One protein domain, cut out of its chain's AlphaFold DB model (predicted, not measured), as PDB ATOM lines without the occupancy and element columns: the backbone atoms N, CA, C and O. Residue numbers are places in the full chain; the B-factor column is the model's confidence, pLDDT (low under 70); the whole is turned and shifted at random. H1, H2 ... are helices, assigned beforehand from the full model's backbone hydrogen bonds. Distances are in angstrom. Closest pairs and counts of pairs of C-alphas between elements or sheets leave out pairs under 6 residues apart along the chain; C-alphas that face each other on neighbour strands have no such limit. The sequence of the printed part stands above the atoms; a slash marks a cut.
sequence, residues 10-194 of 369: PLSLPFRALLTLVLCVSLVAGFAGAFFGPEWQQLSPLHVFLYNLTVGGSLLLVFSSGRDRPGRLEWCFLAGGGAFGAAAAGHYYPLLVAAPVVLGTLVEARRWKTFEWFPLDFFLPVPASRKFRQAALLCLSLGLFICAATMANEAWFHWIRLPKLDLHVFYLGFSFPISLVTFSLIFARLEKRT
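What this domain is: This is residues 10 to 194 of the 369 residues of an uncharacterized protein of Deltaproteobacteria bacterium (UniProt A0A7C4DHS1). Five helices, H5, H4, H3, H2 and H7, stand in an up-and-down bundle, each running against the one before it in the chain; H1 packs on H2 at the bundle's outside, and short H6 packs on H2 and H5. The printed part has 185 residues with seven named helices, H1 to H7, and no named strand: all helix. It is compact, with a radius of gyration of the C-alphas of 17.1 A and spans of 52 by 41 by 31 A.

Where its parts are: Find C-alpha 128 at (-11.610, -6.630, 19.356); from there H5, residues 128 to 157, runs 39.9 A. Before it come H4, residues 93 to 114, 32.2 A; H3, residues 72 to 89, 26.0 A; H2, residues 38 to 65, 41.1 A; and H1, residues 13 to 36, 32.4 A, from C-alpha 13 at (-28.095, -3.886, -6.563), with a kink of 46 degrees near residue 30. After it come H6, residues 167 to 173, and H7, residues 176 to 193, ending at (-16.393, -19.668, 17.301).

How they stand to each other: H5 and H4 form a hairpin at 22 degrees, a shallow tilt, closest at C-alphas 141 and 104, 4.4 A. H5 touches H7 with residues 128 to 140 alone, C-alphas 129 and 184 being closest at 4.1 A. The hub, H2, touches the six other helices; look at its hairpins with H1, C-alphas 47 and 26 closest at 4.4 A, and H3, C-alphas 54 and 81 closest at 4.7 A. H1 and H5 are apart. Every O i to N i+4 pair is within hydrogen-bond range in H3, but 18 of 20 in H1, 17 of 24 in H2, 15 of 18 in H4, 25 of 26 in H5, 13 of 14 in H7 and 1 of 3 in H6, where 4 of 4 O i to N i+3 pairs are.

The domain as a whole: C-alphas 37 and 125 are farthest apart, 53.3 A. The printed part has no cut; the H4 to H5 link is long, residues 115 to 127. Residues 34 to 39 stand free. In this model pLDDT is under 70 at residues 10, 163 to 170 and 172.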
ATOM      1  N   PRO A  10     -27.787  -7.590   2.513       67.62
ATOM      2  CA  PRO A  10     -27.162  -7.388   1.222       67.62
ATOM      3  C   PRO A  10     -27.329  -5.945   0.745       67.62
ATOM      4  O   PRO A  10     -28.436  -5.404   0.785       67.62
ATOM      5  N   LEU A  11     -26.245  -5.337   0.257       81.69
ATOM      6  CA  LEU A  11     -26.318  -4.017  -0.369       81.69
ATOM      7  C   LEU A  11     -27.256  -4.044  -1.577       81.69
ATOM      8  O   LEU A  11     -27.299  -5.018  -2.338       81.69
ATOM      9  N   SER A  12     -27.970  -2.940  -1.792       84.00
ATOM     10  CA  SER A  12     -28.843  -2.798  -2.957       84.00
ATOM     11  C   SER A  12     -28.067  -2.973  -4.271       84.00
ATOM     12  O   SER A  12     -26.954  -2.468  -4.440       84.00
ATOM     13  N   LEU A  13     -28.672  -3.680  -5.232       83.81
ATOM     14  CA  LEU A  13     -28.095  -3.886  -6.563       83.81
ATOM     15  C   LEU A  13     -27.646  -2.586  -7.264       83.81
ATOM     16  O   LEU A  13     -26.525  -2.586  -7.770       83.81
ATOM     17  N   PRO A  14     -28.423  -1.477  -7.283       86.31
ATOM     18  CA  PRO A  14     -27.977  -0.253  -7.951       86.31
ATOM     19  C   PRO A  14     -26.714   0.337  -7.314       86.31
ATOM     20  O   PRO A  14     -25.824   0.797  -8.025       86.31
ATOM     21  N   PHE A  15     -26.592   0.275  -5.985       87.69
ATOM     22  CA  PHE A  15     -25.393   0.752  -5.303       87.69
ATOM     23  C   PHE A  15     -24.184  -0.141  -5.608       87.69
ATOM     24  O   PHE A  15     -23.117   0.363  -5.941       87.69
ATOM     25  N   ARG A  16     -24.363  -1.467  -5.592       88.25
ATOM     26  CA  ARG A  16     -23.314  -2.422  -5.983       88.25
ATOM     27  C   ARG A  16     -22.845  -2.214  -7.424       88.25
ATOM     28  O   ARG A  16     -21.643  -2.229  -7.677       88.25
ATOM     29  N   ALA A  17     -23.771  -1.988  -8.354       86.81
ATOM     30  CA  ALA A  17     -23.454  -1.724  -9.754       86.81
ATOM     31  C   ALA A  17     -22.637  -0.438  -9.920       86.81
ATOM     32  O   ALA A  17     -21.639  -0.437 -10.637       86.81
ATOM     33  N   LEU A  18     -22.994   0.621  -9.190       90.94
ATOM     34  CA  LEU A  18     -22.218   1.856  -9.188       90.94
ATOM     35  C   LEU A  18     -20.812   1.660  -8.604       90.94
ATOM     36  O   LEU A  18     -19.845   2.108  -9.207       90.94
ATOM     37  N   LEU A  19     -20.671   0.967  -7.471       91.00
ATOM     38  CA  LEU A  19     -19.350   0.672  -6.902       91.00
ATOM     39  C   LEU A  19     -18.495  -0.171  -7.854       91.00
ATOM     40  O   LEU A  19     -17.302   0.083  -7.994       91.00
ATOM     41  N   THR A  20     -19.116  -1.125  -8.550       88.69
ATOM     42  CA  THR A  20     -18.449  -1.918  -9.592       88.69
ATOM     43  C   THR A  20     -17.958  -1.012 -10.713       88.69
ATOM     44  O   THR A  20     -16.798  -1.099 -11.092       88.69
ATOM     45  N   LEU A  21     -18.801  -0.095 -11.201       89.38
ATOM     46  CA  LEU A  21     -18.418   0.874 -12.226       89.38
ATOM     47  C   LEU A  21     -17.222   1.723 -11.776       89.38
ATOM     48  O   LEU A  21     -16.260   1.858 -12.526       89.38
ATOM     49  N   VAL A  22     -17.244   2.247 -10.548       91.94
ATOM     50  CA  VAL A  22     -16.137   3.051 -10.007       91.94
ATOM     51  C   VAL A  22     -14.850   2.225  -9.897       91.94
ATOM     52  O   VAL A  22     -13.785   2.718 -10.262       91.94
ATOM     53  N   LEU A  23     -14.922   0.958  -9.476       89.62
ATOM     54  CA  LEU A  23     -13.757   0.063  -9.464       89.62
ATOM     55  C   LEU A  23     -13.242  -0.266 -10.861       89.62
ATOM     56  O   LEU A  23     -12.034  -0.354 -11.059       89.62
ATOM     57  N   CYS A  24     -14.127  -0.424 -11.838       86.94
ATOM     58  CA  CYS A  24     -13.742  -0.620 -13.228       86.94
ATOM     59  C   CYS A  24     -12.981   0.601 -13.763       86.94
ATOM     60  O   CYS A  24     -11.904   0.446 -14.334       86.94
ATOM     61  N   VAL A  25     -13.485   1.814 -13.505       89.50
ATOM     62  CA  VAL A  25     -12.786   3.073 -13.831       89.50
ATOM     63  C   VAL A  25     -11.436   3.144 -13.113       89.50
ATOM     64  O   VAL A  25     -10.423   3.480 -13.720       89.50
ATOM     65  N   SER A  26     -11.402   2.753 -11.840       90.25
ATOM     66  CA  SER A  26     -10.174   2.651 -11.058       90.25
ATOM     67  C   SER A  26      -9.161   1.714 -11.716       90.25
ATOM     68  O   SER A  26      -7.997   2.077 -11.851       90.25
ATOM     69  N   LEU A  27      -9.566   0.515 -12.144       85.56
ATOM     70  CA  LEU A  27      -8.689  -0.447 -12.818       85.56
ATOM     71  C   LEU A  27      -8.166   0.098 -14.152       85.56
ATOM     72  O   LEU A  27      -6.977  -0.043 -14.423       85.56
ATOM     73  N   VAL A  28      -9.008   0.775 -14.943       86.00
ATOM     74  CA  VAL A  28      -8.569   1.466 -16.171       86.00
ATOM     75  C   VAL A  28      -7.466   2.471 -15.849       86.00
ATOM     76  O   VAL A  28      -6.418   2.433 -16.486       86.00
ATOM     77  N   ALA A  29      -7.661   3.313 -14.832       87.38
ATOM     78  CA  ALA A  29      -6.659   4.293 -14.413       87.38
ATOM     79  C   ALA A  29      -5.345   3.632 -13.956       87.38
ATOM     80  O   ALA A  29      -4.267   4.131 -14.265       87.38
ATOM     81  N   GLY A  30      -5.422   2.483 -13.274       84.06
ATOM     82  CA  GLY A  30      -4.246   1.755 -12.780       84.06
ATOM     83  C   GLY A  30      -3.392   1.143 -13.893       84.06
ATOM     84  O   GLY A  30      -2.171   1.136 -13.792       84.06
ATOM     85  N   PHE A  31      -4.021   0.683 -14.978       81.44
ATOM     86  CA  PHE A  31      -3.330   0.100 -16.136       81.44
ATOM     87  C   PHE A  31      -3.146   1.078 -17.305       81.44
ATOM     88  O   PHE A  31      -2.609   0.691 -18.344       81.44
ATOM     89  N   ALA A  32      -3.553   2.342 -17.158       83.62
ATOM     90  CA  ALA A  32      -3.521   3.320 -18.241       83.62
ATOM     91  C   ALA A  32      -2.109   3.484 -18.828       83.62
ATOM     92  O   ALA A  32      -1.949   3.492 -20.045       83.62
ATOM     93  N   GLY A  33      -1.078   3.493 -17.974       80.06
ATOM     94  CA  GLY A  33       0.319   3.550 -18.409       80.06
ATOM     95  C   GLY A  33       0.750   2.371 -19.294       80.06
ATOM     96  O   GLY A  33       1.494   2.548 -20.257       80.06
ATOM     97  N   ALA A  34       0.252   1.164 -19.007       77.44
ATOM     98  CA  ALA A  34       0.579  -0.043 -19.766       77.44
ATOM     99  C   ALA A  34      -0.123  -0.088 -21.138       77.44
ATOM    100  O   ALA A  34       0.445  -0.603 -22.105       77.44
ATOM    101  N   PHE A  35      -1.342   0.456 -21.234       77.06
ATOM    102  CA  PHE A  35      -2.131   0.464 -22.471       77.06
ATOM    103  C   PHE A  35      -1.840   1.658 -23.381       77.06
ATOM    104  O   PHE A  35      -1.719   1.484 -24.593       77.06
ATOM    105  N   PHE A  36      -1.732   2.856 -22.806       81.69
ATOM    106  CA  PHE A  36      -1.701   4.121 -23.542       81.69
ATOM    107  C   PHE A  36      -0.328   4.812 -23.517       81.69
ATOM    108  O   PHE A  36      -0.138   5.809 -24.206       81.69
ATOM    109  N   GLY A  37       0.645   4.261 -22.781       81.06
ATOM    110  CA  GLY A  37       2.026   4.749 -22.718       81.06
ATOM    111  C   GLY A  37       2.376   5.467 -21.405       81.06
ATOM    112  O   GLY A  37       1.488   5.756 -20.602       81.06
ATOM    113  N   PRO A  38       3.668   5.772 -21.165       80.69
ATOM    114  CA  PRO A  38       4.167   6.262 -19.872       80.69
ATOM    115  C   PRO A  38       3.508   7.556 -19.382       80.69
ATOM    116  O   PRO A  38       3.330   7.741 -18.185       80.69
ATOM    117  N   GLU A  39       3.080   8.417 -20.303       81.81
ATOM    118  CA  GLU A  39       2.413   9.699 -20.026       81.81
ATOM    119  C   GLU A  39       1.128   9.525 -19.202       81.81
ATOM    120  O   GLU A  39       0.744  10.386 -18.416       81.81
ATOM    121  N   TRP A  40       0.486   8.362 -19.323       82.31
ATOM    122  CA  TRP A  40      -0.743   8.027 -18.613       82.31
ATOM    123  C   TRP A  40      -0.508   7.477 -17.198       82.31
ATOM    124  O   TRP A  40      -1.473   7.239 -16.471       82.31
ATOM    125  N   GLN A  41       0.749   7.314 -16.759       76.56
ATOM    126  CA  GLN A  41       1.078   6.943 -15.373       76.56
ATOM    127  C   GLN A  41       0.662   8.019 -14.359       76.56
ATOM    128  O   GLN A  41       0.415   7.706 -13.197       76.56
ATOM    129  N   GLN A  42       0.463   9.265 -14.795       79.19
ATOM    130  CA  GLN A  42      -0.099  10.335 -13.963       79.19
ATOM    131  C   GLN A  42      -1.511  10.030 -13.420       79.19
ATOM    132  O   GLN A  42      -1.979  10.704 -12.509       79.19
ATOM    133  N   LEU A  43      -2.197   9.001 -13.941       83.12
ATOM    134  CA  LEU A  43      -3.492   8.532 -13.436       83.12
ATOM    135  C   LEU A  43      -3.388   7.540 -12.264       83.12
ATOM    136  O   LEU A  43      -4.413   7.163 -11.694       83.12
ATOM    137  N   SER A  44      -2.186   7.125 -11.852       77.06
ATOM    138  CA  SER A  44      -2.006   6.238 -10.694       77.06
ATOM    139  C   SER A  44      -2.652   6.753  -9.389       77.06
ATOM    140  O   SER A  44      -3.265   5.943  -8.689       77.06
ATOM    141  N   PRO A  45      -2.630   8.063  -9.058       79.06
ATOM    142  CA  PRO A  45      -3.414   8.622  -7.953       79.06
ATOM    143  C   PRO A  45      -4.911   8.316  -8.040       79.06
ATOM    144  O   PRO A  45      -5.527   7.890  -7.061       79.06
ATOM    145  N   LEU A  46      -5.498   8.489  -9.231       86.69
ATOM    146  CA  LEU A  46      -6.922   8.259  -9.472       86.69
ATOM    147  C   LEU A  46      -7.288   6.803  -9.183       86.69
ATOM    148  O   LEU A  46      -8.311   6.542  -8.553       86.69
ATOM    149  N   HIS A  47      -6.428   5.865  -9.585       88.06
ATOM    150  CA  HIS A  47      -6.592   4.455  -9.252       88.06
ATOM    151  C   HIS A  47      -6.671   4.235  -7.737       88.06
ATOM    152  O   HIS A  47      -7.643   3.666  -7.249       88.06
ATOM    153  N   VAL A  48      -5.686   4.698  -6.965       84.44
ATOM    154  CA  VAL A  48      -5.664   4.399  -5.525       84.44
ATOM    155  C   VAL A  48      -6.835   5.065  -4.795       84.44
ATOM    156  O   VAL A  48      -7.450   4.441  -3.925       84.44
ATOM    157  N   PHE A  49      -7.200   6.291  -5.175       89.69
ATOM    158  CA  PHE A  49      -8.316   7.000  -4.555       89.69
ATOM    159  C   PHE A  49      -9.672   6.397  -4.871       89.69
ATOM    160  O   PHE A  49     -10.464   6.189  -3.955       89.69
ATOM    161  N   LEU A  50      -9.952   6.079  -6.135       92.25
ATOM    162  CA  LEU A  50     -11.227   5.458  -6.478       92.25
ATOM    163  C   LEU A  50     -11.374   4.090  -5.801       92.25
ATOM    164  O   LEU A  50     -12.453   3.773  -5.296       92.25
ATOM    165  N   TYR A  51     -10.287   3.320  -5.727       91.69
ATOM    166  CA  TYR A  51     -10.280   1.991  -5.129       91.69
ATOM    167  C   TYR A  51     -10.449   2.019  -3.604       91.69
ATOM    168  O   TYR A  51     -11.431   1.509  -3.064       91.69
ATOM    169  N   ASN A  52      -9.493   2.621  -2.893       91.94
ATOM    170  CA  ASN A  52      -9.415   2.532  -1.437       91.94
ATOM    171  C   ASN A  52     -10.296   3.577  -0.746       91.94
ATOM    172  O   ASN A  52     -11.032   3.249   0.185       91.94
ATOM    173  N   LEU A  53     -10.247   4.831  -1.203       92.69
ATOM    174  CA  LEU A  53     -10.971   5.921  -0.556       92.69
ATOM    175  C   LEU A  53     -12.444   5.937  -0.975       92.69
ATOM    176  O   LEU A  53     -13.318   5.841  -0.120       92.69
ATOM    177  N   THR A  54     -12.732   6.036  -2.270       94.12
ATOM    178  CA  THR A  54     -14.100   6.217  -2.767       94.12
ATOM    179  C   THR A  54     -14.928   4.959  -2.568       94.12
ATOM    180  O   THR A  54     -15.951   5.008  -1.889       94.12
ATOM    181  N   VAL A  55     -14.497   3.817  -3.110       93.69
ATOM    182  CA  VAL A  55     -15.249   2.561  -2.978       93.69
ATOM    183  C   VAL A  55     -15.085   1.989  -1.578       93.69
ATOM    184  O   VAL A  55     -16.083   1.767  -0.889       93.69
ATOM    185  N   GLY A  56     -13.844   1.808  -1.128       93.31
ATOM    186  CA  GLY A  56     -13.566   1.269   0.196       93.31
ATOM    187  C   GLY A  56     -14.176   2.106   1.329       93.31
ATOM    188  O   GLY A  56     -14.899   1.569   2.172       93.31
ATOM    189  N   GLY A  57     -13.934   3.418   1.353       94.12
ATOM    190  CA  GLY A  57     -14.484   4.308   2.380       94.12
ATOM    191  C   GLY A  57     -16.013   4.354   2.369       94.12
ATOM    192  O   GLY A  57     -16.634   4.287   3.430       94.12
ATOM    193  N   SER A  58     -16.648   4.353   1.190       94.25
ATOM    194  CA  SER A  58     -18.115   4.278   1.097       94.25
ATOM    195  C   SER A  58     -18.657   2.970   1.669       94.25
ATOM    196  O   SER A  58     -19.634   2.984   2.419       94.25
ATOM    197  N   LEU A  59     -18.012   1.837   1.369       92.62
ATOM    198  CA  LEU A  59     -18.377   0.540   1.944       92.62
ATOM    199  C   LEU A  59     -18.221   0.531   3.463       92.62
ATOM    200  O   LEU A  59     -19.113   0.046   4.156       92.62
ATOM    201  N   LEU A  60     -17.137   1.107   3.986       93.56
ATOM    202  CA  LEU A  60     -16.911   1.236   5.423       93.56
ATOM    203  C   LEU A  60     -18.015   2.057   6.104       93.56
ATOM    204  O   LEU A  60     -18.505   1.660   7.166       93.56
ATOM    205  N   LEU A  61     -18.430   3.178   5.511       93.25
ATOM    206  CA  LEU A  61     -19.485   4.026   6.070       93.25
ATOM    207  C   LEU A  61     -20.850   3.337   6.044       93.25
ATOM    208  O   LEU A  61     -21.558   3.354   7.054       93.25
ATOM    209  N   VAL A  62     -21.199   2.678   4.933       91.06
ATOM    210  CA  VAL A  62     -22.450   1.912   4.837       91.06
ATOM    211  C   VAL A  62     -22.436   0.742   5.817       91.06
ATOM    212  O   VAL A  62     -23.397   0.567   6.562       91.06
ATOM    213  N   PHE A  63     -21.334   0.000   5.912       89.00
ATOM    214  CA  PHE A  63     -21.184  -1.080   6.886       89.00
ATOM    215  C   PHE A  63     -21.333  -0.578   8.329       89.00
ATOM    216  O   PHE A  63     -22.097  -1.133   9.116       89.00
ATOM    217  N   SER A  64     -20.684   0.541   8.660       87.56
ATOM    218  CA  SER A  64     -20.786   1.187   9.976       87.56
ATOM    219  C   SER A  64     -22.180   1.746  10.259       87.56
ATOM    220  O   SER A  64     -22.496   2.070  11.407       87.56
ATOM    221  N   SER A  65     -23.016   1.867   9.224       84.56
ATOM    222  CA  SER A  65     -24.395   2.299   9.360       84.56
ATOM    223  C   SER A  65     -25.387   1.221   9.743       84.56
ATOM    224  O   SER A  65     -26.470   1.563  10.219       84.56
ATOM    225  N   GLY A  66     -25.036  -0.047   9.520       78.50
ATOM    226  CA  GLY A  66     -25.959  -1.171   9.661       78.50
ATOM    227  C   GLY A  66     -27.157  -1.119   8.701       78.50
ATOM    228  O   GLY A  66     -28.129  -1.838   8.920       78.50
ATOM    229  N   ARG A  67     -27.129  -0.257   7.673       75.88
ATOM    230  CA  ARG A  67     -28.193  -0.120   6.668       75.88
ATOM    231  C   ARG A  67     -27.850  -0.913   5.410       75.88
ATOM    232  O   ARG A  67     -26.693  -1.012   5.019       75.88
ATOM    233  N   ASP A  68     -28.884  -1.410   4.744       72.81
ATOM    234  CA  ASP A  68     -28.822  -2.076   3.434       72.81
ATOM    235  C   ASP A  68     -28.719  -1.094   2.255       72.81
ATOM    236  O   ASP A  68     -28.391  -1.470   1.124       72.81
ATOM    237  N   ARG A  69     -29.011   0.184   2.512       79.62
ATOM    238  CA  ARG A  69     -28.948   1.264   1.533       79.62
ATOM    239  C   ARG A  69     -28.099   2.424   2.052       79.62
ATOM    240  O   ARG A  69     -28.238   2.797   3.221       79.62
ATOM    241  N   PRO A  70     -27.278   3.035   1.182       85.38
ATOM    242  CA  PRO A  70     -26.575   4.267   1.513       85.38
ATOM    243  C   PRO A  70     -27.577   5.373   1.866       85.38
ATOM    244  O   PRO A  70     -28.582   5.573   1.177       85.38
ATOM    245  N   GLY A  71     -27.311   6.086   2.957       88.50
ATOM    246  CA  GLY A  71     -28.000   7.324   3.285       88.50
ATOM    247  C   GLY A  71     -27.395   8.509   2.533       88.50
ATOM    248  O   GLY A  71     -26.504   8.368   1.696       88.50
ATOM    249  N   ARG A  72     -27.882   9.716   2.843       90.62
ATOM    250  CA  ARG A  72     -27.380  10.957   2.225       90.62
ATOM    251  C   ARG A  72     -25.886  11.165   2.484       90.62
ATOM    252  O   ARG A  72     -25.173  11.569   1.579       90.62
ATOM    253  N   LEU A  73     -25.422  10.848   3.694       92.69
ATOM    254  CA  LEU A  73     -24.020  10.991   4.089       92.69
ATOM    255  C   LEU A  73     -23.116  10.097   3.237       92.69
ATOM    256  O   LEU A  73     -22.117  10.566   2.705       92.69
ATOM    257  N   GLU A  74     -23.490   8.829   3.071       92.44
ATOM    258  CA  GLU A  74     -22.719   7.856   2.301       92.44
ATOM    259  C   GLU A  74     -22.692   8.213   0.803       92.44
ATOM    260  O   GLU A  74     -21.655   8.080   0.159       92.44
ATOM    261  N   TRP A  75     -23.790   8.757   0.264       93.50
ATOM    262  CA  TRP A  75     -23.826   9.304  -1.098       93.50
ATOM    263  C   TRP A  75     -22.931  10.532  -1.276       93.50
ATOM    264  O   TRP A  75     -22.189  10.610  -2.255       93.50
ATOM    265  N   CYS A  76     -22.973  11.477  -0.331       95.06
ATOM    266  CA  CYS A  76     -22.092  12.643  -0.341       95.06
ATOM    267  C   CYS A  76     -20.620  12.228  -0.263       95.06
ATOM    268  O   CYS A  76     -19.794  12.801  -0.969       95.06
ATOM    269  N   PHE A  77     -20.300  11.214   0.543       96.12
ATOM    270  CA  PHE A  77     -18.944  10.687   0.638       96.12
ATOM    271  C   PHE A  77     -18.489  10.039  -0.675       96.12
ATOM    272  O   PHE A  77     -17.399  10.345  -1.149       96.12
ATOM    273  N   LEU A  78     -19.327   9.208  -1.309       94.94
ATOM    274  CA  LEU A  78     -19.003   8.590  -2.600       94.94
ATOM    275  C   LEU A  78     -18.738   9.649  -3.685       94.94
ATOM    276  O   LEU A  78     -17.735   9.576  -4.395       94.94
ATOM    277  N   ALA A  79     -19.618  10.648  -3.794       94.75
ATOM    278  CA  ALA A  79     -19.472  11.729  -4.766       94.75
ATOM    279  C   ALA A  79     -18.233  12.593  -4.476       94.75
ATOM    280  O   ALA A  79     -17.455  12.882  -5.385       94.75
ATOM    281  N   GLY A  80     -18.017  12.961  -3.209       94.94
ATOM    282  CA  GLY A  80     -16.864  13.754  -2.789       94.94
ATOM    283  C   GLY A  80     -15.536  13.016  -2.963       94.94
ATOM    284  O   GLY A  80     -14.564  13.622  -3.400       94.94
ATOM    285  N   GLY A  81     -15.493  11.705  -2.700       93.81
ATOM    286  CA  GLY A  81     -14.318  10.864  -2.943       93.81
ATOM    287  C   GLY A  81     -13.976  10.774  -4.431       93.81
ATOM    288  O   GLY A  81     -12.815  10.913  -4.810       93.81
ATOM    289  N   GLY A  82     -14.990  10.625  -5.291       92.50
ATOM    290  CA  GLY A  82     -14.815  10.677  -6.745       92.50
ATOM    291  C   GLY A  82     -14.277  12.028  -7.226       92.50
ATOM    292  O   GLY A  82     -13.306  12.068  -7.981       92.50
ATOM    293  N   ALA A  83     -14.858  13.131  -6.741       92.75
ATOM    294  CA  ALA A  83     -14.405  14.486  -7.060       92.75
ATOM    295  C   ALA A  83     -12.964  14.739  -6.591       92.75
ATOM    296  O   ALA A  83     -12.167  15.311  -7.329       92.75
ATOM    297  N   PHE A  84     -12.610  14.266  -5.396       91.38
ATOM    298  CA  PHE A  84     -11.253  14.355  -4.868       91.38
ATOM    299  C   PHE A  84     -10.249  13.545  -5.700       91.38
ATOM    300  O   PHE A  84      -9.190  14.063  -6.044       91.38
ATOM    301  N   GLY A  85     -10.593  12.316  -6.099       90.12
ATOM    302  CA  GLY A  85      -9.747  11.510  -6.984       90.12
ATOM    303  C   GLY A  85      -9.500  12.182  -8.340       90.12
ATOM    304  O   GLY A  85      -8.367  12.209  -8.818       90.12
ATOM    305  N   ALA A  86     -10.534  12.785  -8.934       89.38
ATOM    306  CA  ALA A  86     -10.401  13.557 -10.170       89.38
ATOM    307  C   ALA A  86      -9.536  14.818  -9.977       89.38
ATOM    308  O   ALA A  86      -8.691  15.120 -10.818       89.38
ATOM    309  N   ALA A  87      -9.698  15.519  -8.850       90.25
ATOM    310  CA  ALA A  87      -8.877  16.675  -8.495       90.25
ATOM    311  C   ALA A  87      -7.397  16.311  -8.338       90.25
ATOM    312  O   ALA A  87      -6.538  17.092  -8.740       90.25
ATOM    313  N   ALA A  88      -7.104  15.129  -7.788       86.00
ATOM    314  CA  ALA A  88      -5.742  14.623  -7.642       86.00
ATOM    315  C   ALA A  88      -5.086  14.324  -8.983       86.00
ATOM    316  O   ALA A  88      -3.943  14.715  -9.189       86.00
ATOM    317  N   ALA A  89      -5.820  13.711  -9.915       84.69
ATOM    318  CA  ALA A  89      -5.329  13.499 -11.274       84.69
ATOM    319  C   ALA A  89      -5.065  14.820 -12.019       84.69
ATOM    320  O   ALA A  89      -4.157  14.896 -12.838       84.69
ATOM    321  N   GLY A  90      -5.858  15.858 -11.736       84.81
ATOM    322  CA  GLY A  90      -5.723  17.185 -12.342       84.81
ATOM    323  C   GLY A  90      -4.871  18.187 -11.554       84.81
ATOM    324  O   GLY A  90      -4.845  19.354 -11.931       84.81
ATOM    325  N   HIS A  91      -4.235  17.780 -10.448       84.12
ATOM    326  CA  HIS A  91      -3.476  18.660  -9.541       84.12
ATOM    327  C   HIS A  91      -4.224  19.939  -9.095       84.12
ATOM    328  O   HIS A  91      -3.630  21.000  -8.897       84.12
ATOM    329  N   TYR A  92      -5.547  19.865  -8.910       88.50
ATOM    330  CA  TYR A  92      -6.357  21.023  -8.525       88.50
ATOM    331  C   TYR A  92      -6.358  21.242  -7.000       88.50
ATOM    332  O   TYR A  92      -7.259  20.806  -6.277       88.50
ATOM    333  N   TYR A  93      -5.328  21.940  -6.510       85.56
ATOM    334  CA  TYR A  93      -5.025  22.113  -5.081       85.56
ATOM    335  C   TYR A  93      -6.166  22.636  -4.185       85.56
ATOM    336  O   TYR A  93      -6.346  22.077  -3.101       85.56
ATOM    337  N   PRO A  94      -6.994  23.629  -4.581       90.12
ATOM    338  CA  PRO A  94      -8.104  24.085  -3.736       90.12
ATOM    339  C   PRO A  94      -9.068  22.956  -3.354       90.12
ATOM    340  O   PRO A  94      -9.457  22.822  -2.192       90.12
ATOM    341  N   LEU A  95      -9.408  22.095  -4.315       90.19
ATOM    342  CA  LEU A  95     -10.280  20.949  -4.073       90.19
ATOM    343  C   LEU A  95      -9.549  19.819  -3.340       90.19
ATOM    344  O   LEU A  95     -10.175  19.125  -2.542       90.19
ATOM    345  N   LEU A  96      -8.236  19.671  -3.543       88.81
ATOM    346  CA  LEU A  96      -7.405  18.718  -2.799       88.81
ATOM    347  C   LEU A  96      -7.311  19.019  -1.304       88.81
ATOM    348  O   LEU A  96      -7.064  18.105  -0.524       88.81
ATOM    349  N   VAL A  97      -7.543  20.264  -0.893       91.88
ATOM    350  CA  VAL A  97      -7.603  20.634   0.527       91.88
ATOM    351  C   VAL A  97      -9.033  20.633   1.044       91.88
ATOM    352  O   VAL A  97      -9.306  20.058   2.097       91.88
ATOM    353  N   ALA A  98      -9.973  21.219   0.302       94.50
ATOM    354  CA  ALA A  98     -11.358  21.317   0.751       94.50
ATOM    355  C   ALA A  98     -12.057  19.948   0.822       94.50
ATOM    356  O   ALA A  98     -12.760  19.663   1.795       94.50
ATOM    357  N   ALA A  99     -11.866  19.083  -0.181       94.12
ATOM    358  CA  ALA A  99     -12.592  17.818  -0.248       94.12
ATOM    359  C   ALA A  99     -12.232  16.860   0.901       94.12
ATOM    360  O   ALA A  99     -13.169  16.363   1.525       94.12
ATOM    361  N   PRO A 100     -10.956  16.627   1.276       93.56
ATOM    362  CA  PRO A 100     -10.649  15.758   2.411       93.56
ATOM    363  C   PRO A 100     -11.156  16.298   3.748       93.56
ATOM    364  O   PRO A 100     -11.593  15.506   4.575       93.56
ATOM    365  N   VAL A 101     -11.204  17.621   3.957       95.94
ATOM    366  CA  VAL A 101     -11.835  18.201   5.159       95.94
ATOM    367  C   VAL A 101     -13.325  17.846   5.204       95.94
ATOM    368  O   VAL A 101     -13.821  17.342   6.215       95.94
ATOM    369  N   VAL A 102     -14.042  18.039   4.093       96.19
ATOM    370  CA  VAL A 102     -15.464  17.673   3.997       96.19
ATOM    371  C   VAL A 102     -15.650  16.165   4.181       96.19
ATOM    372  O   VAL A 102     -16.462  15.737   4.993       96.19
ATOM    373  N   LEU A 103     -14.867  15.329   3.503       96.88
ATOM    374  CA  LEU A 103     -14.945  13.875   3.648       96.88
ATOM    375  C   LEU A 103     -14.627  13.424   5.083       96.88
ATOM    376  O   LEU A 103     -15.340  12.582   5.622       96.88
ATOM    377  N   GLY A 104     -13.614  14.008   5.727       96.19
ATOM    378  CA  GLY A 104     -13.218  13.699   7.103       96.19
ATOM    379  C   GLY A 104     -14.319  14.040   8.104       96.19
ATOM    380  O   GLY A 104     -14.647  13.226   8.968       96.19
ATOM    381  N   THR A 105     -14.972  15.194   7.933       95.94
ATOM    382  CA  THR A 105     -16.137  15.580   8.751       95.94
ATOM    383  C   THR A 105     -17.346  14.668   8.530       95.94
ATOM    384  O   THR A 105     -18.019  14.322   9.501       95.94
ATOM    385  N   LEU A 106     -17.602  14.203   7.301       96.31
ATOM    386  CA  LEU A 106     -18.643  13.200   7.036       96.31
ATOM    387  C   LEU A 106     -18.338  11.871   7.747       96.31
ATOM    388  O   LEU A 106     -19.239  11.264   8.331       96.31
ATOM    389  N   VAL A 107     -17.078  11.430   7.743       96.31
ATOM    390  CA  VAL A 107     -16.650  10.206   8.439       96.31
ATOM    391  C   VAL A 107     -16.800  10.357   9.954       96.31
ATOM    392  O   VAL A 107     -17.367   9.468  10.588       96.31
ATOM    393  N   GLU A 108     -16.390  11.484  10.541       94.94
ATOM    394  CA  GLU A 108     -16.589  11.755  11.974       94.94
ATOM    395  C   GLU A 108     -18.075  11.839  12.347       94.94
ATOM    396  O   GLU A 108     -18.497  11.244  13.338       94.94
ATOM    397  N   ALA A 109     -18.904  12.472  11.513       93.19
ATOM    398  CA  ALA A 109     -20.349  12.521  11.720       93.19
ATOM    399  C   ALA A 109     -20.992  11.122  11.704       93.19
ATOM    400  O   ALA A 109     -21.979  10.880  12.404       93.19
ATOM    401  N   ARG A 110     -20.445  10.182  10.919       92.62
ATOM    402  CA  ARG A 110     -20.825   8.763  10.975       92.62
ATOM    403  C   ARG A 110     -20.298   8.108  12.249       92.62
ATOM    404  O   ARG A 110     -21.058   7.407  12.915       92.62
ATOM    405  N   ARG A 111     -19.028   8.340  12.593       93.69
ATOM    406  CA  ARG A 111     -18.366   7.762  13.766       93.69
ATOM    407  C   ARG A 111     -19.108   8.112  15.050       93.69
ATOM    408  O   ARG A 111     -19.416   7.191  15.790       93.69
ATOM    409  N   TRP A 112     -19.481   9.374  15.270       90.62
ATOM    410  CA  TRP A 112     -20.186   9.822  16.485       90.62
ATOM    411  C   TRP A 112     -21.608   9.271  16.624       90.62
ATOM    412  O   TRP A 112     -22.169   9.272  17.713       90.62
ATOM    413  N   LYS A 113     -22.217   8.799  15.528       87.31
ATOM    414  CA  LYS A 113     -23.517   8.109  15.581       87.31
ATOM    415  C   LYS A 113     -23.393   6.637  15.957       87.31
ATOM    416  O   LYS A 113     -24.376   6.049  16.392       87.31
ATOM    417  N   THR A 114     -22.229   6.037  15.720       83.81
ATOM    418  CA  THR A 114     -21.987   4.606  15.948       83.81
ATOM    419  C   THR A 114     -21.161   4.360  17.217       83.81
ATOM    420  O   THR A 114     -21.322   3.328  17.858       83.81
ATOM    421  N   PHE A 115     -20.291   5.299  17.582       88.38
ATOM    422  CA  PHE A 115     -19.343   5.224  18.687       88.38
ATOM    423  C   PHE A 115     -19.318   6.539  19.463       88.38
ATOM    424  O   PHE A 115     -19.723   7.585  18.957       88.38
ATOM    425  N   GLU A 116     -18.775   6.493  20.674       83.88
ATOM    426  CA  GLU A 116     -18.558   7.682  21.492       83.88
ATOM    427  C   GLU A 116     -17.584   8.668  20.831       83.88
ATOM    428  O   GLU A 116     -16.739   8.305  20.001       83.88
ATOM    429  N   TRP A 117     -17.704   9.945  21.211       82.62
ATOM    430  CA  TRP A 117     -16.851  11.017  20.698       82.62
ATOM    431  C   TRP A 117     -15.365  10.719  20.941       82.62
ATOM    432  O   TRP A 117     -14.575  10.755  19.994       82.62
ATOM    433  N   PHE A 118     -15.002  10.330  22.165       86.25
ATOM    434  CA  PHE A 118     -13.657   9.866  22.499       86.25
ATOM    435  C   PHE A 118     -13.563   8.336  22.362       86.25
ATOM    436  O   PHE A 118     -14.493   7.638  22.769       86.25
ATOM    437  N   PRO A 119     -12.468   7.775  21.816       88.06
ATOM    438  CA  PRO A 119     -12.351   6.335  21.603       88.06
ATOM    439  C   PRO A 119     -11.979   5.556  22.881       88.06
ATOM    440  O   PRO A 119     -10.976   4.845  22.919       88.06
ATOM    441  N   LEU A 120     -12.802   5.668  23.933       87.31
ATOM    442  CA  LEU A 120     -12.607   4.946  25.204       87.31
ATOM    443  C   LEU A 120     -12.633   3.424  25.018       87.31
ATOM    444  O   LEU A 120     -11.872   2.711  25.668       87.31
ATOM    445  N   ASP A 121     -13.443   2.940  24.075       87.50
ATOM    446  CA  ASP A 121     -13.544   1.532  23.670       87.50
ATOM    447  C   ASP A 121     -12.172   0.878  23.402       87.50
ATOM    448  O   ASP A 121     -12.023  -0.323  23.607       87.50
ATOM    449  N   PHE A 122     -11.136   1.621  22.994       90.06
ATOM    450  CA  PHE A 122      -9.799   1.049  22.772       90.06
ATOM    451  C   PHE A 122      -9.149   0.517  24.051       90.06
ATOM    452  O   PHE A 122      -8.416  -0.471  24.000       90.06
ATOM    453  N   PHE A 123      -9.452   1.127  25.194       89.44
ATOM    454  CA  PHE A 123      -8.864   0.795  26.493       89.44
ATOM    455  C   PHE A 123      -9.780  -0.077  27.356       89.44
ATOM    456  O   PHE A 123      -9.336  -0.662  28.340       89.44
ATOM    457  N   LEU A 124     -11.053  -0.188  26.982       88.12
ATOM    458  CA  LEU A 124     -12.032  -1.014  27.678       88.12
ATOM    459  C   LEU A 124     -11.970  -2.475  27.196       88.12
ATOM    460  O   LEU A 124     -11.572  -2.730  26.056       88.12
ATOM    461  N   PRO A 125     -12.393  -3.451  28.019       84.94
ATOM    462  CA  PRO A 125     -12.449  -4.868  27.647       84.94
ATOM    463  C   PRO A 125     -13.657  -5.165  26.736       84.94
ATOM    464  O   PRO A 125     -14.512  -5.993  27.046       84.94
ATOM    465  N   VAL A 126     -13.762  -4.447  25.617       89.50
ATOM    466  CA  VAL A 126     -14.772  -4.664  24.571       89.50
ATOM    467  C   VAL A 126     -14.223  -5.604  23.488       89.50
ATOM    468  O   VAL A 126     -13.005  -5.690  23.321       89.50
ATOM    469  N   PRO A 127     -15.086  -6.289  22.712       90.75
ATOM    470  CA  PRO A 127     -14.637  -7.195  21.656       90.75
ATOM    471  C   PRO A 127     -13.686  -6.507  20.667       90.75
ATOM    472  O   PRO A 127     -13.951  -5.386  20.217       90.75
ATOM    473  N   ALA A 128     -12.598  -7.179  20.283       92.25
ATOM    474  CA  ALA A 128     -11.610  -6.630  19.356       92.25
ATOM    475  C   ALA A 128     -12.239  -6.286  18.003       92.25
ATOM    476  O   ALA A 128     -11.879  -5.281  17.390       92.25
ATOM    477  N   SER A 129     -13.248  -7.048  17.570       92.50
ATOM    478  CA  SER A 129     -14.035  -6.725  16.380       92.50
ATOM    479  C   SER A 129     -14.649  -5.319  16.419       92.50
ATOM    480  O   SER A 129     -14.684  -4.633  15.394       92.50
ATOM    481  N   ARG A 130     -15.096  -4.849  17.589       92.25
ATOM    482  CA  ARG A 130     -15.626  -3.493  17.792       92.25
ATOM    483  C   ARG A 130     -14.502  -2.457  17.769       92.25
ATOM    484  O   ARG A 130     -14.633  -1.462  17.056       92.25
ATOM    485  N   LYS A 131     -13.382  -2.730  18.451       94.62
ATOM    486  CA  LYS A 131     -12.204  -1.845  18.466       94.62
ATOM    487  C   LYS A 131     -11.661  -1.598  17.059       94.62
ATOM    488  O   LYS A 131     -11.484  -0.452  16.658       94.62
ATOM    489  N   PHE A 132     -11.482  -2.656  16.265       95.19
ATOM    490  CA  PHE A 132     -11.021  -2.552  14.877       95.19
ATOM    491  C   PHE A 132     -11.969  -1.740  13.991       95.19
ATOM    492  O   PHE A 132     -11.515  -0.981  13.140       95.19
ATOM    493  N   ARG A 133     -13.285  -1.859  14.196       93.06
ATOM    494  CA  ARG A 133     -14.275  -1.095  13.425       93.06
ATOM    495  C   ARG A 133     -14.198   0.398  13.717       93.06
ATOM    496  O   ARG A 133     -14.231   1.205  12.793       93.06
ATOM    497  N   GLN A 134     -14.077   0.765  14.989       94.88
ATOM    498  CA  GLN A 134     -13.891   2.160  15.371       94.88
ATOM    499  C   GLN A 134     -12.535   2.694  14.896       94.88
ATOM    500  O   GLN A 134     -12.476   3.802  14.366       94.88
ATOM    501  N   ALA A 135     -11.472   1.892  15.011       94.94
ATOM    502  CA  ALA A 135     -10.148   2.236  14.506       94.94
ATOM    503  C   ALA A 135     -10.152   2.458  12.986       94.94
ATOM    504  O   ALA A 135      -9.524   3.401  12.524       94.94
ATOM    505  N   ALA A 136     -10.906   1.672  12.210       95.50
ATOM    506  CA  ALA A 136     -11.047   1.866  10.766       95.50
ATOM    507  C   ALA A 136     -11.642   3.240  10.410       95.50
ATOM    508  O   ALA A 136     -11.115   3.932   9.539       95.50
ATOM    509  N   LEU A 137     -12.716   3.655  11.097       95.38
ATOM    510  CA  LEU A 137     -13.338   4.969  10.891       95.38
ATOM    511  C   LEU A 137     -12.417   6.113  11.317       95.38
ATOM    512  O   LEU A 137     -12.290   7.089  10.585       95.38
ATOM    513  N   LEU A 138     -11.767   5.976  12.477       94.81
ATOM    514  CA  LEU A 138     -10.838   6.980  12.991       94.81
ATOM    515  C   LEU A 138      -9.598   7.113  12.093       94.81
ATOM    516  O   LEU A 138      -9.142   8.214  11.818       94.81
ATOM    517  N   CYS A 139      -9.077   5.993  11.592       93.94
ATOM    518  CA  CYS A 139      -7.980   5.966  10.630       93.94
ATOM    519  C   CYS A 139      -8.370   6.691   9.336       93.94
ATOM    520  O   CYS A 139      -7.588   7.492   8.827       93.94
ATOM    521  N   LEU A 140      -9.592   6.475   8.837       94.75
ATOM    522  CA  LEU A 140     -10.084   7.164   7.647       94.75
ATOM    523  C   LEU A 140     -10.243   8.677   7.874       94.75
ATOM    524  O   LEU A 140      -9.796   9.456   7.036       94.75
ATOM    525  N   SER A 141     -10.853   9.107   8.984       95.31
ATOM    526  CA  SER A 141     -11.059  10.537   9.262       95.31
ATOM    527  C   SER A 141      -9.745  11.270   9.520       95.31
ATOM    528  O   SER A 141      -9.491  12.295   8.888       95.31
ATOM    529  N   LEU A 142      -8.875  10.731  10.380       93.06
ATOM    530  CA  LEU A 142      -7.555  11.310  10.636       93.06
ATOM    531  C   LEU A 142      -6.702  11.325   9.368       93.06
ATOM    532  O   LEU A 142      -6.069  12.336   9.081       93.06
ATOM    533  N   GLY A 143      -6.741  10.252   8.572       91.38
ATOM    534  CA  GLY A 143      -6.076  10.203   7.274       91.38
ATOM    535  C   GLY A 143      -6.520  11.344   6.358       91.38
ATOM    536  O   GLY A 143      -5.687  12.030   5.779       91.38
ATOM    537  N   LEU A 144      -7.822  11.623   6.277       93.75
ATOM    538  CA  LEU A 144      -8.350  12.720   5.462       93.75
ATOM    539  C   LEU A 144      -7.935  14.110   5.973       93.75
ATOM    540  O   LEU A 144      -7.569  14.964   5.167       93.75
ATOM    541  N   PHE A 145      -7.927  14.339   7.289       94.25
ATOM    542  CA  PHE A 145      -7.476  15.619   7.850       94.25
ATOM    543  C   PHE A 145      -5.973  15.840   7.684       94.25
ATOM    544  O   PHE A 145      -5.556  16.938   7.315       94.25
ATOM    545  N   ILE A 146      -5.159  14.803   7.901       90.19
ATOM    546  CA  ILE A 146      -3.716  14.879   7.662       90.19
ATOM    547  C   ILE A 146      -3.454  15.097   6.166       90.19
ATOM    548  O   ILE A 146      -2.638  15.943   5.822       90.19
ATOM    549  N   CYS A 147      -4.198  14.432   5.274       89.00
ATOM    550  CA  CYS A 147      -4.116  14.666   3.831       89.00
ATOM    551  C   CYS A 147      -4.388  16.133   3.472       89.00
ATOM    552  O   CYS A 147      -3.586  16.745   2.770       89.00
ATOM    553  N   ALA A 148      -5.467  16.725   4.001       91.38
ATOM    554  CA  ALA A 148      -5.768  18.141   3.791       91.38
ATOM    555  C   ALA A 148      -4.640  19.055   4.289       91.38
ATOM    556  O   ALA A 148      -4.249  19.982   3.581       91.38
ATOM    557  N   ALA A 149      -4.106  18.789   5.485       90.19
ATOM    558  CA  ALA A 149      -3.020  19.571   6.065       90.19
ATOM    559  C   ALA A 149      -1.739  19.480   5.222       90.19
ATOM    560  O   ALA A 149      -1.129  20.507   4.928       90.19
ATOM    561  N   THR A 150      -1.369  18.279   4.770       87.25
ATOM    562  CA  THR A 150      -0.217  18.063   3.888       87.25
ATOM    563  C   THR A 150      -0.394  18.785   2.554       87.25
ATOM    564  O   THR A 150       0.525  19.460   2.104       87.25
ATOM    565  N   MET A 151      -1.580  18.715   1.944       87.62
ATOM    566  CA  MET A 151      -1.862  19.403   0.678       87.62
ATOM    567  C   MET A 151      -1.875  20.926   0.824       87.62
ATOM    568  O   MET A 151      -1.378  21.628  -0.052       87.62
ATOM    569  N   ALA A 152      -2.376  21.453   1.943       90.00
ATOM    570  CA  ALA A 152      -2.323  22.885   2.223       90.00
ATOM    571  C   ALA A 152      -0.887  23.367   2.459       90.00
ATOM    572  O   ALA A 152      -0.500  24.450   2.011       90.00
ATOM    573  N   ASN A 153      -0.091  22.553   3.154       89.06
ATOM    574  CA  ASN A 153       1.324  22.810   3.359       89.06
ATOM    575  C   ASN A 153       2.095  22.814   2.036       89.06
ATOM    576  O   ASN A 153       2.896  23.716   1.822       89.06
ATOM    577  N   GLU A 154       1.823  21.864   1.143       84.75
ATOM    578  CA  GLU A 154       2.470  21.788  -0.170       84.75
ATOM    579  C   GLU A 154       2.074  22.952  -1.090       84.75
ATOM    580  O   GLU A 154       2.917  23.476  -1.808       84.75
ATOM    581  N   ALA A 155       0.809  23.381  -1.063       85.44
ATOM    582  CA  ALA A 155       0.301  24.391  -1.991       85.44
ATOM    583  C   ALA A 155       0.583  25.842  -1.574       85.44
ATOM    584  O   ALA A 155       0.760  26.696  -2.443       85.44
ATOM    585  N   TRP A 156       0.549  26.147  -0.270       88.69
ATOM    586  CA  TRP A 156       0.541  27.540   0.200       88.69
ATOM    587  C   TRP A 156       1.507  27.836   1.345       88.69
ATOM    588  O   TRP A 156       2.148  28.884   1.335       88.69
ATOM    589  N   PHE A 157       1.582  26.975   2.363       86.81
ATOM    590  CA  PHE A 157       2.250  27.345   3.619       86.81
ATOM    591  C   PHE A 157       3.743  27.003   3.658       86.81
ATOM    592  O   PHE A 157       4.531  27.765   4.213       86.81
ATOM    593  N   HIS A 158       4.133  25.859   3.093       84.31
ATOM    594  CA  HIS A 158       5.499  25.326   3.081       84.31
ATOM    595  C   HIS A 158       6.197  25.298   4.458       84.31
ATOM    596  O   HIS A 158       7.420  25.440   4.534       84.31
ATOM    597  N   TRP A 159       5.443  25.116   5.547       80.69
ATOM    598  CA  TRP A 159       5.958  25.089   6.921       80.69
ATOM    599  C   TRP A 159       6.853  23.877   7.195       80.69
ATOM    600  O   TRP A 159       7.815  23.979   7.952       80.69
ATOM    601  N   ILE A 160       6.551  22.733   6.576       78.75
ATOM    602  CA  ILE A 160       7.293  21.478   6.747       78.75
ATOM    603  C   ILE A 160       7.738  20.978   5.373       78.75
ATOM    604  O   ILE A 160       6.902  20.752   4.502       78.75
ATOM    605  N   ARG A 161       9.045  20.774   5.173       74.25
ATOM    606  CA  ARG A 161       9.602  20.173   3.949       74.25
ATOM    607  C   ARG A 161      10.151  18.789   4.267       74.25
ATOM    608  O   ARG A 161      11.284  18.658   4.718       74.25
ATOM    609  N   LEU A 162       9.327  17.768   4.054       73.44
ATOM    610  CA  LEU A 162       9.708  16.364   4.194       73.44
ATOM    611  C   LEU A 162       9.533  15.682   2.828       73.44
ATOM    612  O   LEU A 162       8.402  15.622   2.350       73.44
ATOM    613  N   PRO A 163      10.598  15.142   2.204       68.38
ATOM    614  CA  PRO A 163      10.532  14.551   0.858       68.38
ATOM    615  C   PRO A 163       9.531  13.394   0.728       68.38
ATOM    616  O   PRO A 163       9.037  13.115  -0.357       68.38
ATOM    617  N   LYS A 164       9.250  12.707   1.843       69.25
ATOM    618  CA  LYS A 164       8.324  11.570   1.940       69.25
ATOM    619  C   LYS A 164       6.925  11.952   2.422       69.25
ATOM    620  O   LYS A 164       6.073  11.077   2.537       69.25
ATOM    621  N   LEU A 165       6.679  13.226   2.729       65.62
ATOM    622  CA  LEU A 165       5.349  13.734   3.065       65.62
ATOM    623  C   LEU A 165       4.668  14.265   1.799       65.62
ATOM    624  O   LEU A 165       4.176  15.388   1.759       65.62
ATOM    625  N   ASP A 166       4.683  13.451   0.750       67.12
ATOM    626  CA  ASP A 166       4.046  13.761  -0.514       67.12
ATOM    627  C   ASP A 166       2.724  13.001  -0.650       67.12
ATOM    628  O   ASP A 166       2.361  12.115   0.135       67.12
ATOM    629  N   LEU A 167       1.970  13.378  -1.674       64.00
ATOM    630  CA  LEU A 167       0.668  12.797  -1.926       64.00
ATOM    631  C   LEU A 167       0.783  11.285  -2.260       64.00
ATOM    632  O   LEU A 167      -0.085  10.511  -1.860       64.00
ATOM    633  N   HIS A 168       1.888  10.840  -2.881       66.00
ATOM    634  CA  HIS A 168       2.110   9.441  -3.271       66.00
ATOM    635  C   HIS A 168       2.308   8.492  -2.093       66.00
ATOM    636  O   HIS A 168       1.700   7.419  -2.058       66.00
ATOM    637  N   VAL A 169       3.118   8.882  -1.108       68.31
ATOM    638  CA  VAL A 169       3.310   8.099   0.120       68.31
ATOM    639  C   VAL A 169       2.021   8.084   0.942       68.31
ATOM    640  O   VAL A 169       1.656   7.054   1.517       68.31
ATOM    641  N   PHE A 170       1.272   9.190   0.941       69.50
ATOM    642  CA  PHE A 170       0.011   9.281   1.670       69.50
ATOM    643  C   PHE A 170      -1.098   8.387   1.084       69.50
ATOM    644  O   PHE A 170      -1.961   7.915   1.827       69.50
ATOM    645  N   TYR A 171      -1.059   8.062  -0.216       70.88
ATOM    646  CA  TYR A 171      -2.013   7.131  -0.835       70.88
ATOM    647  C   TYR A 171      -2.028   5.749  -0.182       70.88
ATOM    648  O   TYR A 171      -3.097   5.140  -0.068       70.88
ATOM    649  N   LEU A 172      -0.869   5.261   0.286       67.38
ATOM    650  CA  LEU A 172      -0.802   3.994   1.017       67.38
ATOM    651  C   LEU A 172      -1.670   4.042   2.284       67.38
ATOM    652  O   LEU A 172      -2.260   3.030   2.659       67.38
ATOM    653  N   GLY A 173      -1.817   5.221   2.896       78.50
ATOM    654  CA  GLY A 173      -2.633   5.473   4.085       78.50
ATOM    655  C   GLY A 173      -4.108   5.089   3.926       78.50
ATOM    656  O   GLY A 173      -4.714   4.538   4.845       78.50
ATOM    657  N   PHE A 174      -4.692   5.290   2.743       85.06
ATOM    658  CA  PHE A 174      -6.121   5.031   2.519       85.06
ATOM    659  C   PHE A 174      -6.473   3.545   2.374       85.06
ATOM    660  O   PHE A 174      -7.644   3.180   2.433       85.06
ATOM    661  N   SER A 175      -5.471   2.675   2.243       88.12
ATOM    662  CA  SER A 175      -5.627   1.216   2.264       88.12
ATOM    663  C   SER A 175      -5.964   0.677   3.668       88.12
ATOM    664  O   SER A 175      -6.685  -0.315   3.831       88.12
ATOM    665  N   PHE A 176      -5.472   1.347   4.714       90.06
ATOM    666  CA  PHE A 176      -5.552   0.857   6.092       90.06
ATOM    667  C   PHE A 176      -6.967   0.789   6.673       90.06
ATOM    668  O   PHE A 176      -7.266  -0.215   7.320       90.06
ATOM    669  N   PRO A 177      -7.881   1.746   6.425       94.19
ATOM    670  CA  PRO A 177      -9.269   1.624   6.868       94.19
ATOM    671  C   PRO A 177      -9.940   0.321   6.410       94.19
ATOM    672  O   PRO A 177     -10.636  -0.327   7.196       94.19
ATOM    673  N   ILE A 178      -9.677  -0.118   5.173       93.12
ATOM    674  CA  ILE A 178     -10.203  -1.383   4.631       93.12
ATOM    675  C   ILE A 178      -9.553  -2.585   5.298       93.12
ATOM    676  O   ILE A 178     -10.233  -3.547   5.657       93.12
ATOM    677  N   SER A 179      -8.252  -2.507   5.551       94.00
ATOM    678  CA  SER A 179      -7.543  -3.534   6.311       94.00
ATOM    679  C   SER A 179      -8.114  -3.696   7.723       94.00
ATOM    680  O   SER A 179      -8.427  -4.810   8.143       94.00
ATOM    681  N   LEU A 180      -8.322  -2.593   8.448       95.38
ATOM    682  CA  LEU A 180      -8.833  -2.597   9.821       95.38
ATOM    683  C   LEU A 180     -10.268  -3.127   9.899       95.38
ATOM    684  O   LEU A 180     -10.571  -3.945  10.765       95.38
ATOM    685  N   VAL A 181     -11.153  -2.742   8.974       94.25
ATOM    686  CA  VAL A 181     -12.511  -3.311   8.957       94.25
ATOM    687  C   VAL A 181     -12.513  -4.787   8.540       94.25
ATOM    688  O   VAL A 181     -13.312  -5.562   9.059       94.25
ATOM    689  N   THR A 182     -11.575  -5.222   7.695       94.69
ATOM    690  CA  THR A 182     -11.398  -6.650   7.375       94.69
ATOM    691  C   THR A 182     -10.979  -7.438   8.614       94.69
ATOM    692  O   THR A 182     -11.572  -8.476   8.912       94.69
ATOM    693  N   PHE A 183     -10.038  -6.914   9.407       95.69
ATOM    694  CA  PHE A 183      -9.720  -7.487  10.714       95.69
ATOM    695  C   PHE A 183     -10.936  -7.495  11.645       95.69
ATOM    696  O   PHE A 183     -11.179  -8.513  12.287       95.69
ATOM    697  N   SER A 184     -11.758  -6.438  11.671       94.88
ATOM    698  CA  SER A 184     -13.015  -6.432  12.441       94.88
ATOM    699  C   SER A 184     -13.922  -7.612  12.074       94.88
ATOM    700  O   SER A 184     -14.441  -8.273  12.973       94.88
ATOM    701  N   LEU A 185     -14.070  -7.927  10.783       92.81
ATOM    702  CA  LEU A 185     -14.874  -9.061  10.316       92.81
ATOM    703  C   LEU A 185     -14.271 -10.418  10.713       92.81
ATOM    704  O   LEU A 185     -14.994 -11.296  11.190       92.81
ATOM    705  N   ILE A 186     -12.953 -10.579  10.569       93.38
ATOM    706  CA  ILE A 186     -12.237 -11.803  10.963       93.38
ATOM    707  C   ILE A 186     -12.363 -12.033  12.473       93.38
ATOM    708  O   ILE A 186     -12.741 -13.124  12.903       93.38
ATOM    709  N   PHE A 187     -12.120 -11.004  13.290       93.25
ATOM    710  CA  PHE A 187     -12.255 -11.097  14.744       93.25
ATOM    711  C   PHE A 187     -13.704 -11.328  15.175       93.25
ATOM    712  O   PHE A 187     -13.931 -12.166  16.039       93.25
ATOM    713  N   ALA A 188     -14.692 -10.708  14.520       90.94
ATOM    714  CA  ALA A 188     -16.105 -10.965  14.814       90.94
ATOM    715  C   ALA A 188     -16.484 -12.435  14.585       90.94
ATOM    716  O   ALA A 188     -17.357 -12.976  15.264       90.94
ATOM    717  N   ARG A 189     -15.842 -13.098  13.617       89.81
ATOM    718  CA  ARG A 189     -16.015 -14.531  13.371       89.81
ATOM    719  C   ARG A 189     -15.293 -15.381  14.416       89.81
ATOM    720  O   ARG A 189     -15.879 -16.348  14.900       89.81
ATOM    721  N   LEU A 190     -14.051 -15.038  14.755       90.44
ATOM    722  CA  LEU A 190     -13.278 -15.751  15.772       90.44
ATOM    723  C   LEU A 190     -13.979 -15.708  17.135       90.44
ATOM    724  O   LEU A 190     -14.198 -16.753  17.733       90.44
ATOM    725  N   GLU A 191     -14.424 -14.526  17.562       89.81
ATOM    726  CA  GLU A 191     -15.146 -14.297  18.823       89.81
ATOM    727  C   GLU A 191     -16.437 -15.127  18.929       89.81
ATOM    728  O   GLU A 191     -16.848 -15.497  20.024       89.81
ATOM    729  N   LYS A 192     -17.076 -15.458  17.798       86.50
ATOM    730  CA  LYS A 192     -18.264 -16.329  17.763       86.50
ATOM    731  C   LYS A 192     -17.938 -17.817  17.868       86.50
ATOM    732  O   LYS A 192     -18.805 -18.591  18.259       86.50
ATOM    733  N   ARG A 193     -16.747 -18.243  17.435       83.56
ATOM    734  CA  ARG A 193     -16.393 -19.668  17.301       83.56
ATOM    735  C   ARG A 193     -15.461 -20.172  18.385       83.56
ATOM    736  O   ARG A 193     -15.426 -21.376  18.622       83.56
ATOM    737  N   THR A 194     -14.695 -19.293  19.014       80.44
ATOM    738  CA  THR A 194     -13.746 -19.662  20.058       80.44
ATOM    739  C   THR A 194     -13.749 -18.658  21.189       80.44
ATOM    740  O   THR A 194     -13.968 -17.462  21.006       80.44
TER     741      THR A 194